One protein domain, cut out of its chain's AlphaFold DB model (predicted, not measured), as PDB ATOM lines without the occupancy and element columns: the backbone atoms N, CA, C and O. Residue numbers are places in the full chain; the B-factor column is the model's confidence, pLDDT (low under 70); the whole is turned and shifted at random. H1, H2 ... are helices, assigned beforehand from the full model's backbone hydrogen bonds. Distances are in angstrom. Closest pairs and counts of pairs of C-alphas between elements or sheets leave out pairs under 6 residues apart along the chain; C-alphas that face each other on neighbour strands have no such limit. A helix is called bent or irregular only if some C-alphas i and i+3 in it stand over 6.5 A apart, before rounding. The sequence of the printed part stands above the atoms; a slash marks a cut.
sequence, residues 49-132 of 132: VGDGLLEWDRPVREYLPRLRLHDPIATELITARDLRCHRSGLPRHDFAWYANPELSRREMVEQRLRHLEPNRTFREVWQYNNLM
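What this domain is: This is residues 49 to 132 of the 132 residues of the protein "Beta-lactamase" of Nocardia pseudobrasiliensis (UniProt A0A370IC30). This domain has little regular structure: four short helices, no two touching, are set in a winding chain of loops. H4 and H3 lie toward one end, H1 and H2 nearer the other, beyond which lie residues 49 to 53; the last stretch, residues 116 to 132, loops back toward the middle. The 84 printed residues hold H1, H2, H3 and H4 in that order and no named strand, an all-helix class with only 27 residues in named elements. It is compact, radius of gyration of the C-alphas 12.7 A, spanning 37 by 28 by 20 A.

How they stand to each other: Start at H4, residues 105 to 115, irregular, with C-alphas 110 and 113 7.0 A apart. H3, residues 94 to 98, is near it, their closest C-alphas 8.1 A apart. H1, residues 72 to 77, is apart from H3 and H4; H2, residues 80 to 84, is apart from H4. In H1, H2 and H3 every O i to N i+4 pair is within hydrogen-bond range; in H4, 4 of 7.

Where its parts are: Find C-alpha 72 at (211.644, 195.331, 139.345), where H1 begins. H4 runs 15.1 A, to C-alpha 115 at (212.647, 204.164, 131.586).

The domain as a whole: The C-alphas of Asp 51 and Ala 99 are farthest apart, 37.5 A. The printed part has no cut, and no link between helices is long. Look for pLDDT under 70 at residues 49 to 53.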
ATOM      1  N   VAL A  49     205.660 177.455 120.806       57.81
ATOM      2  CA  VAL A  49     205.149 176.644 121.918       57.81
ATOM      3  C   VAL A  49     205.189 175.130 121.644       57.81
ATOM      4  O   VAL A  49     205.254 174.346 122.585       57.81
ATOM      5  N   GLY A  50     205.126 174.695 120.379       56.16
ATOM      6  CA  GLY A  50     205.090 173.269 120.016       56.16
ATOM      7  C   GLY A  50     206.461 172.591 120.057       56.16
ATOM      8  O   GLY A  50     206.554 171.426 120.433       56.16
ATOM      9  N   ASP A  51     207.512 173.352 119.746       59.16
ATOM     10  CA  ASP A  51     208.902 172.880 119.701       59.16
ATOM     11  C   ASP A  51     209.662 173.154 121.015       59.16
ATOM     12  O   ASP A  51     210.843 172.832 121.145       59.16
ATOM     13  N   GLY A  52     208.983 173.741 122.009       65.31
ATOM     14  CA  GLY A  52     209.527 174.007 123.341       65.31
ATOM     15  C   GLY A  52     210.493 175.193 123.428       65.31
ATOM     16  O   GLY A  52     211.160 175.328 124.455       65.31
ATOM     17  N   LEU A  53     210.591 176.055 122.404       68.81
ATOM     18  CA  LEU A  53     211.489 177.220 122.468       68.81
ATOM     19  C   LEU A  53     210.870 178.392 123.255       68.81
ATOM     20  O   LEU A  53     211.620 179.223 123.768       68.81
ATOM     21  N   LEU A  54     209.546 178.398 123.480       77.81
ATOM     22  CA  LEU A  54     208.851 179.358 124.346       77.81
ATOM     23  C   LEU A  54     207.733 178.710 125.187       77.81
ATOM     24  O   LEU A  54     206.773 178.149 124.666       77.81
ATOM     25  N   GLU A  55     207.800 178.881 126.508       86.50
ATOM     26  CA  GLU A  55     206.773 178.471 127.469       86.50
ATOM     27  C   GLU A  55     205.990 179.691 127.967       86.50
ATOM     28  O   GLU A  55     206.567 180.687 128.404       86.50
ATOM     29  N   TRP A  56     204.657 179.607 127.952       87.94
ATOM     30  CA  TRP A  56     203.773 180.743 128.247       87.94
ATOM     31  C   TRP A  56     203.975 181.384 129.617       87.94
ATOM     32  O   TRP A  56     203.792 182.594 129.760       87.94
ATOM     33  N   ASP A  57     204.306 180.563 130.608       93.12
ATOM     34  CA  ASP A  57     204.379 180.950 132.013       93.12
ATOM     35  C   ASP A  57     205.824 181.000 132.534       93.12
ATOM     36  O   ASP A  57     206.045 181.297 133.708       93.12
ATOM     37  N   ARG A  58     206.815 180.776 131.658       94.38
ATOM     38  CA  ARG A  58     208.227 180.976 131.989       94.38
ATOM     39  C   ARG A  58     208.574 182.472 131.926       94.38
ATOM     40  O   ARG A  58     208.113 183.164 131.008       94.38
ATOM     41  N   PRO A  59     209.368 183.004 132.876       96.50
ATOM     42  CA  PRO A  59     209.783 184.401 132.848       96.50
ATOM     43  C   PRO A  59     210.528 184.769 131.562       96.50
ATOM     44  O   PRO A  59     211.476 184.097 131.155       96.50
ATOM     45  N   VAL A  60     210.158 185.897 130.950       94.69
ATOM     46  CA  VAL A  60     210.733 186.377 129.681       94.69
ATOM     47  C   VAL A  60     212.240 186.601 129.790       94.69
ATOM     48  O   VAL A  60     212.958 186.405 128.812       94.69
ATOM     49  N   ARG A  61     212.749 186.950 130.979       95.31
ATOM     50  CA  ARG A  61     214.188 187.142 131.217       95.31
ATOM     51  C   ARG A  61     215.039 185.902 130.930       95.31
ATOM     52  O   ARG A  61     216.235 186.044 130.702       95.31
ATOM     53  N   GLU A  62     214.456 184.706 130.941       94.12
ATOM     54  CA  GLU A  62     215.175 183.475 130.587       94.12
ATOM     55  C   GLU A  62     215.454 183.387 129.081       94.12
ATOM     56  O   GLU A  62     216.454 182.800 128.676       94.12
ATOM     57  N   TYR A  63     214.626 184.043 128.266       90.56
ATOM     58  CA  TYR A  63     214.792 184.154 126.816       90.56
ATOM     59  C   TYR A  63     215.502 185.455 126.413       90.56
ATOM     60  O   TYR A  63     216.318 185.471 125.493       90.56
ATOM     61  N   LEU A  64     215.223 186.554 127.124       92.50
ATOM     62  CA  LEU A  64     215.780 187.891 126.900       92.50
ATOM     63  C   LEU A  64     216.460 188.426 128.175       92.50
ATOM     64  O   LEU A  64     215.913 189.303 128.849       92.50
ATOM     65  N   PRO A  65     217.692 187.984 128.506       93.25
ATOM     66  CA  PRO A  65     218.355 188.322 129.773       93.25
ATOM     67  C   PRO A  65     218.640 189.811 129.976       93.25
ATOM     68  O   PRO A  65     218.909 190.243 131.097       93.25
ATOM     69  N   ARG A  66     218.612 190.601 128.896       94.50
ATOM     70  CA  ARG A  66     218.841 192.054 128.905       94.50
ATOM     71  C   ARG A  66     217.560 192.875 129.036       94.50
ATOM     72  O   ARG A  66     217.661 194.083 129.229       94.50
ATOM     73  N   LEU A  67     216.381 192.253 128.947       93.94
ATOM     74  CA  LEU A  67     215.117 192.949 129.167       93.94
ATOM     75  C   LEU A  67     215.078 193.474 130.605       93.94
ATOM     76  O   LEU A  67     215.283 192.725 131.561       93.94
ATOM     77  N   ARG A  68     214.818 194.770 130.754       96.44
ATOM     78  CA  ARG A  68     214.578 195.426 132.039       96.44
ATOM     79  C   ARG A  68     213.376 196.345 131.884       96.44
ATOM     80  O   ARG A  68     213.315 197.114 130.925       96.44
ATOM     81  N   LEU A  69     212.442 196.251 132.819       95.88
ATOM     82  CA  LEU A  69     211.312 197.161 132.957       95.88
ATOM     83  C   LEU A  69     211.581 198.112 134.123       95.88
ATOM     84  O   LEU A  69     212.456 197.862 134.950       95.88
ATOM     85  N   HIS A  70     210.830 199.206 134.186       95.88
ATOM     86  CA  HIS A  70     210.917 200.136 135.311       95.88
ATOM     87  C   HIS A  70     210.501 199.472 136.638       95.88
ATOM     88  O   HIS A  70     211.101 199.728 137.679       95.88
ATOM     89  N   ASP A  71     209.494 198.589 136.609       96.06
ATOM     90  CA  ASP A  71     209.090 197.789 137.769       96.06
ATOM     91  C   ASP A  71     210.040 196.576 137.943       96.06
ATOM     92  O   ASP A  71     210.146 195.737 137.034       96.06
ATOM     93  N   PRO A  72     210.741 196.451 139.089       96.06
ATOM     94  CA  PRO A  72     211.644 195.331 139.345       96.06
ATOM     95  C   PRO A  72     210.914 193.987 139.476       96.06
ATOM     96  O   PRO A  72     211.457 192.964 139.071       96.06
ATOM     97  N   ILE A  73     209.676 193.965 139.978       96.75
ATOM     98  CA  ILE A  73     208.874 192.739 140.078       96.75
ATOM     99  C   ILE A  73     208.485 192.275 138.676       96.75
ATOM    100  O   ILE A  73     208.665 191.104 138.338       96.75
ATOM    101  N   ALA A  74     208.000 193.193 137.835       96.69
ATOM    102  CA  ALA A  74     207.664 192.867 136.451       96.69
ATOM    103  C   ALA A  74     208.907 192.410 135.670       96.69
ATOM    104  O   ALA A  74     208.839 191.439 134.927       96.69
ATOM    105  N   THR A  75     210.062 193.048 135.880       96.94
ATOM    106  CA  THR A  75     211.340 192.627 135.279       96.94
ATOM    107  C   THR A  75     211.672 191.163 135.569       96.94
ATOM    108  O   THR A  75     212.139 190.449 134.682       96.94
ATOM    109  N   GLU A  76     211.425 190.712 136.797       97.56
ATOM    110  CA  GLU A  76     211.751 189.352 137.220       97.56
ATOM    111  C   GLU A  76     210.712 188.311 136.802       97.56
ATOM    112  O   GLU A  76     211.069 187.157 136.560       97.56
ATOM    113  N   LEU A  77     209.434 188.696 136.736       97.62
ATOM    114  CA  LEU A  77     208.317 187.746 136.697       97.62
ATOM    115  C   LEU A  77     207.439 187.828 135.448       97.62
ATOM    116  O   LEU A  77     206.564 186.973 135.289       97.62
ATOM    117  N   ILE A  78     207.614 188.830 134.581       97.12
ATOM    118  CA  ILE A  78     206.784 188.964 133.380       97.12
ATOM    119  C   ILE A  78     206.961 187.757 132.461       97.12
ATOM    120  O   ILE A  78     208.082 187.327 132.188       97.12
ATOM    121  N   THR A  79     205.848 187.202 131.986       96.25
ATOM    122  CA  THR A  79     205.827 186.023 131.111       96.25
ATOM    123  C   THR A  79     205.310 186.372 129.716       96.25
ATOM    124  O   THR A  79     204.705 187.428 129.507       96.25
ATOM    125  N   ALA A  80     205.489 185.468 128.749       91.75
ATOM    126  CA  ALA A  80     204.906 185.634 127.416       91.75
ATOM    127  C   ALA A  80     203.374 185.781 127.471       91.75
ATOM    128  O   ALA A  80     202.792 186.559 126.711       91.75
ATOM    129  N   ARG A  81     202.710 185.095 128.415       92.44
ATOM    130  CA  ARG A  81     201.274 185.270 128.668       92.44
ATOM    131  C   ARG A  81     200.946 186.693 129.117       92.44
ATOM    132  O   ARG A  81     199.976 187.264 128.635       92.44
ATOM    133  N   ASP A  82     201.730 187.279 130.019       96.56
ATOM    134  CA  ASP A  82     201.481 188.642 130.506       96.56
ATOM    135  C   ASP A  82     201.641 189.704 129.420       96.56
ATOM    136  O   ASP A  82     200.826 190.628 129.364       96.56
ATOM    137  N   LEU A  83     202.643 189.548 128.548       93.12
ATOM    138  CA  LEU A  83     202.847 190.415 127.386       93.12
ATOM    139  C   LEU A  83     201.626 190.368 126.457       93.12
ATOM    140  O   LEU A  83     200.998 191.390 126.185       93.12
ATOM    141  N   ARG A  84     201.197 189.157 126.079       88.44
ATOM    142  CA  ARG A  84     200.046 188.936 125.185       88.44
ATOM    143  C   ARG A  84     198.704 189.326 125.796       88.44
ATOM    144  O   ARG A  84     197.768 189.638 125.065       88.44
ATOM    145  N   CYS A  85     198.594 189.285 127.117       92.50
ATOM    146  CA  CYS A  85     197.386 189.664 127.841       92.50
ATOM    147  C   CYS A  85     197.432 191.098 128.379       92.50
ATOM    148  O   CYS A  85     196.533 191.457 129.132       92.50
ATOM    149  N   HIS A  86     198.424 191.916 128.006       94.56
ATOM    150  CA  HIS A  86     198.506 193.329 128.381       94.56
ATOM    151  C   HIS A  86     198.475 193.580 129.902       94.56
ATOM    152  O   HIS A  86     197.711 194.410 130.397       94.56
ATOM    153  N   ARG A  87     199.298 192.843 130.659       95.94
ATOM    154  CA  ARG A  87     199.312 192.858 132.137       95.94
ATOM    155  C   ARG A  87     200.614 193.375 132.757       95.94
ATOM    156  O   ARG A  87     200.904 193.087 133.916       95.94
ATOM    157  N   SER A  88     201.411 194.131 132.006       94.69
ATOM    158  CA  SER A  88     202.696 194.665 132.480       94.69
ATOM    159  C   SER A  88     202.566 195.862 133.432       94.69
ATOM    160  O   SER A  88     203.528 196.175 134.123       94.69
ATOM    161  N   GLY A  89     201.407 196.530 133.463       94.75
ATOM    162  CA  GLY A  89     201.198 197.790 134.195       94.75
ATOM    163  C   GLY A  89     201.630 199.049 133.426       94.75
ATOM    164  O   GLY A  89     201.466 200.163 133.927       94.75
ATOM    165  N   LEU A  90     202.177 198.881 132.213       94.50
ATOM    166  CA  LEU A  90     202.640 199.982 131.370       94.50
ATOM    167  C   LEU A  90     201.517 200.549 130.493       94.50
ATOM    168  O   LEU A  90     200.975 199.815 129.657       94.50
ATOM    169  N   PRO A  91     201.239 201.864 130.566       92.12
ATOM    170  CA  PRO A  91     200.286 202.496 129.673       92.12
ATOM    171  C   PRO A  91     200.847 202.615 128.264       92.12
ATOM    172  O   PRO A  91     202.020 202.368 127.987       92.12
ATOM    173  N   ARG A  92     199.990 203.038 127.342       90.56
ATOM    174  CA  ARG A  92     200.390 203.345 125.976       90.56
ATOM    175  C   ARG A  92     201.505 204.405 125.963       90.56
ATOM    176  O   ARG A  92     201.291 205.539 126.381       90.56
ATOM    177  N   HIS A  93     202.661 204.042 125.409       88.31
ATOM    178  CA  HIS A  93     203.828 204.918 125.227       88.31
ATOM    179  C   HIS A  93     204.196 205.077 123.744       88.31
ATOM    180  O   HIS A  93     205.370 205.119 123.385       88.31
ATOM    181  N   ASP A  94     203.201 205.169 122.859       86.44
ATOM    182  CA  ASP A  94     203.422 205.162 121.404       86.44
ATOM    183  C   ASP A  94     204.364 206.280 120.921       86.44
ATOM    184  O   ASP A  94     205.128 206.091 119.976       86.44
ATOM    185  N   PHE A  95     204.381 207.432 121.603       87.62
ATOM    186  CA  PHE A  95     205.313 208.520 121.292       87.62
ATOM    187  C   PHE A  95     206.787 208.127 121.449       87.62
ATOM    188  O   PHE A  95     207.624 208.670 120.730       87.62
ATOM    189  N   ALA A  96     207.120 207.163 122.317       85.50
ATOM    190  CA  ALA A  96     208.487 206.654 122.439       85.50
ATOM    191  C   ALA A  96     208.977 206.028 121.121       85.50
ATOM    192  O   ALA A  96     210.158 206.125 120.799       85.50
ATOM    193  N   TRP A  97     208.064 205.440 120.345       79.12
ATOM    194  CA  TRP A  97     208.339 204.915 119.013       79.12
ATOM    195  C   TRP A  97     208.277 206.017 117.948       79.12
ATOM    196  O   TRP A  97     209.247 206.235 117.229       79.12
ATOM    197  N   TYR A  98     207.168 206.766 117.875       85.50
ATOM    198  CA  TYR A  98     206.953 207.755 116.807       85.50
ATOM    199  C   TYR A  98     207.980 208.890 116.788       85.50
ATOM    200  O   TYR A  98     208.335 209.371 115.716       85.50
ATOM    201  N   ALA A  99     208.472 209.313 117.954       88.06
ATOM    202  CA  ALA A  99     209.469 210.373 118.046       88.06
ATOM    203  C   ALA A  99     210.907 209.892 117.763       88.06
ATOM    204  O   ALA A  99     211.821 210.712 117.750       88.06
ATOM    205  N   ASN A 100     211.131 208.586 117.564       87.44
ATOM    206  CA  ASN A 100     212.465 208.001 117.397       87.44
ATOM    207  C   ASN A 100     212.494 207.010 116.211       87.44
ATOM    208  O   ASN A 100     212.665 205.812 116.433       87.44
ATOM    209  N   PRO A 101     212.346 207.468 114.953       86.06
ATOM    210  CA  PRO A 101     212.231 206.582 113.785       86.06
ATOM    211  C   PRO A 101     213.476 205.719 113.523       86.06
ATOM    212  O   PRO A 101     213.357 204.639 112.955       86.06
ATOM    213  N   GLU A 102     214.650 206.166 113.973       90.94
ATOM    214  CA  GLU A 102     215.920 205.435 113.846       90.94
ATOM    215  C   GLU A 102     216.147 204.411 114.972       90.94
ATOM    216  O   GLU A 102     217.115 203.653 114.946       90.94
ATOM    217  N   LEU A 103     215.288 204.390 116.000       88.62
ATOM    218  CA  LEU A 103     215.451 203.494 117.139       88.62
ATOM    219  C   LEU A 103     215.124 202.059 116.727       88.62
ATOM    220  O   LEU A 103     213.986 201.729 116.384       88.62
ATOM    221  N   SER A 104     216.106 201.167 116.829       90.56
ATOM    222  CA  SER A 104     215.867 199.758 116.541       90.56
ATOM    223  C   SER A 104     214.972 199.111 117.606       90.56
ATOM    224  O   SER A 104     214.981 199.478 118.784       90.56
ATOM    225  N   ARG A 105     214.244 198.053 117.220       87.44
ATOM    226  CA  ARG A 105     213.445 197.245 118.164       87.44
ATOM    227  C   ARG A 105     214.285 196.718 119.329       87.44
ATOM    228  O   ARG A 105     213.834 196.730 120.468       87.44
ATOM    229  N   ARG A 106     215.522 196.292 119.048       88.94
ATOM    230  CA  ARG A 106     216.452 195.803 120.072       88.94
ATOM    231  C   ARG A 106     216.792 196.897 121.079       88.94
ATOM    232  O   ARG A 106     216.763 196.640 122.274       88.94
ATOM    233  N   GLU A 107     217.078 198.112 120.623       91.94
ATOM    234  CA  GLU A 107     217.355 199.236 121.524       91.94
ATOM    235  C   GLU A 107     216.116 199.658 122.314       91.94
ATOM    236  O   GLU A 107     216.237 199.971 123.496       91.94
ATOM    237  N   MET A 108     214.923 199.611 121.711       91.12
ATOM    238  CA  MET A 108     213.677 199.831 122.447       91.12
ATOM    239  C   MET A 108     213.569 198.860 123.635       91.12
ATOM    240  O   MET A 108     213.444 199.299 124.780       91.12
ATOM    241  N   VAL A 109     213.706 197.556 123.374       91.31
ATOM    242  CA  VAL A 109     213.548 196.485 124.371       91.31
ATOM    243  C   VAL A 109     214.678 196.469 125.409       91.31
ATOM    244  O   VAL A 109     214.416 196.407 126.608       91.31
ATOM    245  N   GLU A 110     215.939 196.539 124.975       93.06
ATOM    246  CA  GLU A 110     217.108 196.424 125.860       93.06
ATOM    247  C   GLU A 110     217.449 197.743 126.575       93.06
ATOM    248  O   GLU A 110     218.112 197.730 127.617       93.06
ATOM    249  N   GLN A 111     217.054 198.898 126.022       92.12
ATOM    250  CA  GLN A 111     217.550 200.193 126.499       92.12
ATOM    251  C   GLN A 111     216.493 201.223 126.877       92.12
ATOM    252  O   GLN A 111     216.779 202.058 127.740       92.12
ATOM    253  N   ARG A 112     215.308 201.205 126.255       92.44
ATOM    254  CA  ARG A 112     214.292 202.247 126.465       92.44
ATOM    255  C   ARG A 112     213.167 201.821 127.401       92.44
ATOM    256  O   ARG A 112     212.789 202.631 128.241       92.44
ATOM    257  N   LEU A 113     212.694 200.573 127.323       93.31
ATOM    258  CA  LEU A 113     211.583 200.074 128.154       93.31
ATOM    259  C   LEU A 113     211.795 200.296 129.657       93.31
ATOM    260  O   LEU A 113     210.851 200.633 130.366       93.31
ATOM    261  N   ARG A 114     213.039 200.180 130.138       94.88
ATOM    262  CA  ARG A 114     213.393 200.381 131.554       94.88
ATOM    263  C   ARG A 114     213.104 201.786 132.098       94.88
ATOM    264  O   ARG A 114     213.103 201.965 133.307       94.88
ATOM    265  N   HIS A 115     212.909 202.769 131.219       94.12
ATOM    266  CA  HIS A 115     212.647 204.164 131.586       94.12
ATOM    267  C   HIS A 115     211.166 204.539 131.481       94.12
ATOM    268  O   HIS A 115     210.812 205.684 131.743       94.12
ATOM    269  N   LEU A 116     210.308 203.616 131.042       94.19
ATOM    270  CA  LEU A 116     208.877 203.868 130.926       94.19
ATOM    271  C   LEU A 116     208.204 203.545 132.258       94.19
ATOM    272  O   LEU A 116     208.264 202.408 132.721       94.19
ATOM    273  N   GLU A 117     207.586 204.546 132.876       94.56
ATOM    274  CA  GLU A 117     206.925 204.386 134.169       94.56
ATOM    275  C   GLU A 117     205.567 203.679 134.019       94.56
ATOM    276  O   GLU A 117     204.730 204.103 133.214       94.56
ATOM    277  N   PRO A 118     205.299 202.617 134.799       95.31
ATOM    278  CA  PRO A 118     203.980 202.013 134.849       95.31
ATOM    279  C   PRO A 118     203.007 202.931 135.594       95.31
ATOM    280  O   PRO A 118     203.373 203.605 136.555       95.31
ATOM    281  N   ASN A 119     201.737 202.926 135.191       95.94
ATOM    282  CA  ASN A 119     200.684 203.652 135.909       95.94
ATOM    283  C   ASN A 119     199.779 202.725 136.731       95.94
ATOM    284  O   ASN A 119     198.836 203.193 137.376       95.94
ATOM    285  N   ARG A 120     200.032 201.418 136.671       96.19
ATOM    286  CA  ARG A 120     199.343 200.362 137.413       96.19
ATOM    287  C   ARG A 120     200.359 199.339 137.881       96.19
ATOM    288  O   ARG A 120     201.427 199.206 137.288       96.19
ATOM    289  N   THR A 121     200.022 198.616 138.937       95.88
ATOM    290  CA  THR A 121     200.882 197.542 139.429       95.88
ATOM    291  C   THR A 121     200.849 196.342 138.479       95.88
ATOM    292  O   THR A 121     199.891 196.128 137.727       95.88
ATOM    293  N   PHE A 122     201.929 195.563 138.472       97.12
ATOM    294  CA  PHE A 122     202.051 194.369 137.641       97.12
ATOM    295  C   PHE A 122     200.866 193.403 137.855       97.12
ATOM    296  O   PHE A 122     200.547 193.041 138.985       97.12
ATOM    297  N   ARG A 123     200.220 192.972 136.759       96.94
ATOM    298  CA  ARG A 123     199.024 192.096 136.718       96.94
ATOM    299  C   ARG A 123     197.738 192.634 137.357       96.94
ATOM    300  O   ARG A 123     196.767 191.885 137.438       96.94
ATOM    301  N   GLU A 124     197.683 193.905 137.735       96.12
ATOM    302  CA  GLU A 124     196.492 194.498 138.357       96.12
ATOM    303  C   GLU A 124     195.312 194.608 137.389       96.12
ATOM    304  O   GLU A 124     194.185 194.234 137.711       96.12
ATOM    305  N   VAL A 125     195.574 195.127 136.188       95.12
ATOM    306  CA  VAL A 125     194.556 195.387 135.170       95.12
ATOM    307  C   VAL A 125     195.064 195.018 133.782       95.12
ATOM    308  O   VAL A 125     196.268 194.965 133.529       95.12
ATOM    309  N   TRP A 126     194.125 194.796 132.865       94.75
ATOM    310  CA  TRP A 126     194.413 194.762 131.435       94.75
ATOM    311  C   TRP A 126     194.613 196.192 130.914       94.75
ATOM    312  O   TRP A 126     193.772 197.060 131.160       94.75
ATOM    313  N   GLN A 127     195.700 196.448 130.184       92.06
ATOM    314  CA  GLN A 127     195.982 197.757 129.597       92.06
ATOM    315  C   GLN A 127     196.760 197.645 128.285       92.06
ATOM    316  O   GLN A 127     197.954 197.352 128.277       92.06
ATOM    317  N   TYR A 128     196.078 197.921 127.170       89.88
ATOM    318  CA  TYR A 128     196.664 197.851 125.832       89.88
ATOM    319  C   TYR A 128     197.979 198.635 125.717       89.88
ATOM    320  O   TYR A 128     198.035 199.838 125.987       89.88
ATOM    321  N   ASN A 129     199.018 197.952 125.241       88.56
ATOM    322  CA  ASN A 129     200.365 198.481 125.086       88.56
ATOM    323  C   ASN A 129     201.014 197.857 123.842       88.56
ATOM    324  O   ASN A 129     201.057 196.637 123.735       88.56
ATOM    325  N   ASN A 130     201.499 198.685 122.912       86.12
ATOM    326  CA  ASN A 130     202.121 198.236 121.656       86.12
ATOM    327  C   ASN A 130     203.587 197.780 121.809       86.12
ATOM    328  O   ASN A 130     204.176 197.290 120.850       86.12
ATOM    329  N   LEU A 131     204.206 198.017 122.967       86.12
ATOM    330  CA  LEU A 131     205.621 197.750 123.234       86.12
ATOM    331  C   LEU A 131     205.850 196.413 123.963       86.12
ATOM    332  O   LEU A 131     206.992 196.113 124.311       86.12
ATOM    333  N   MET A 132     204.779 195.660 124.227       78.19
ATOM    334  CA  MET A 132     204.754 194.375 124.938       78.19
ATOM    335  C   MET A 132     204.310 193.276 123.979       78.19
ATOM    336  O   MET A 132     204.951 192.205 123.987       78.19
TER     337      MET A 132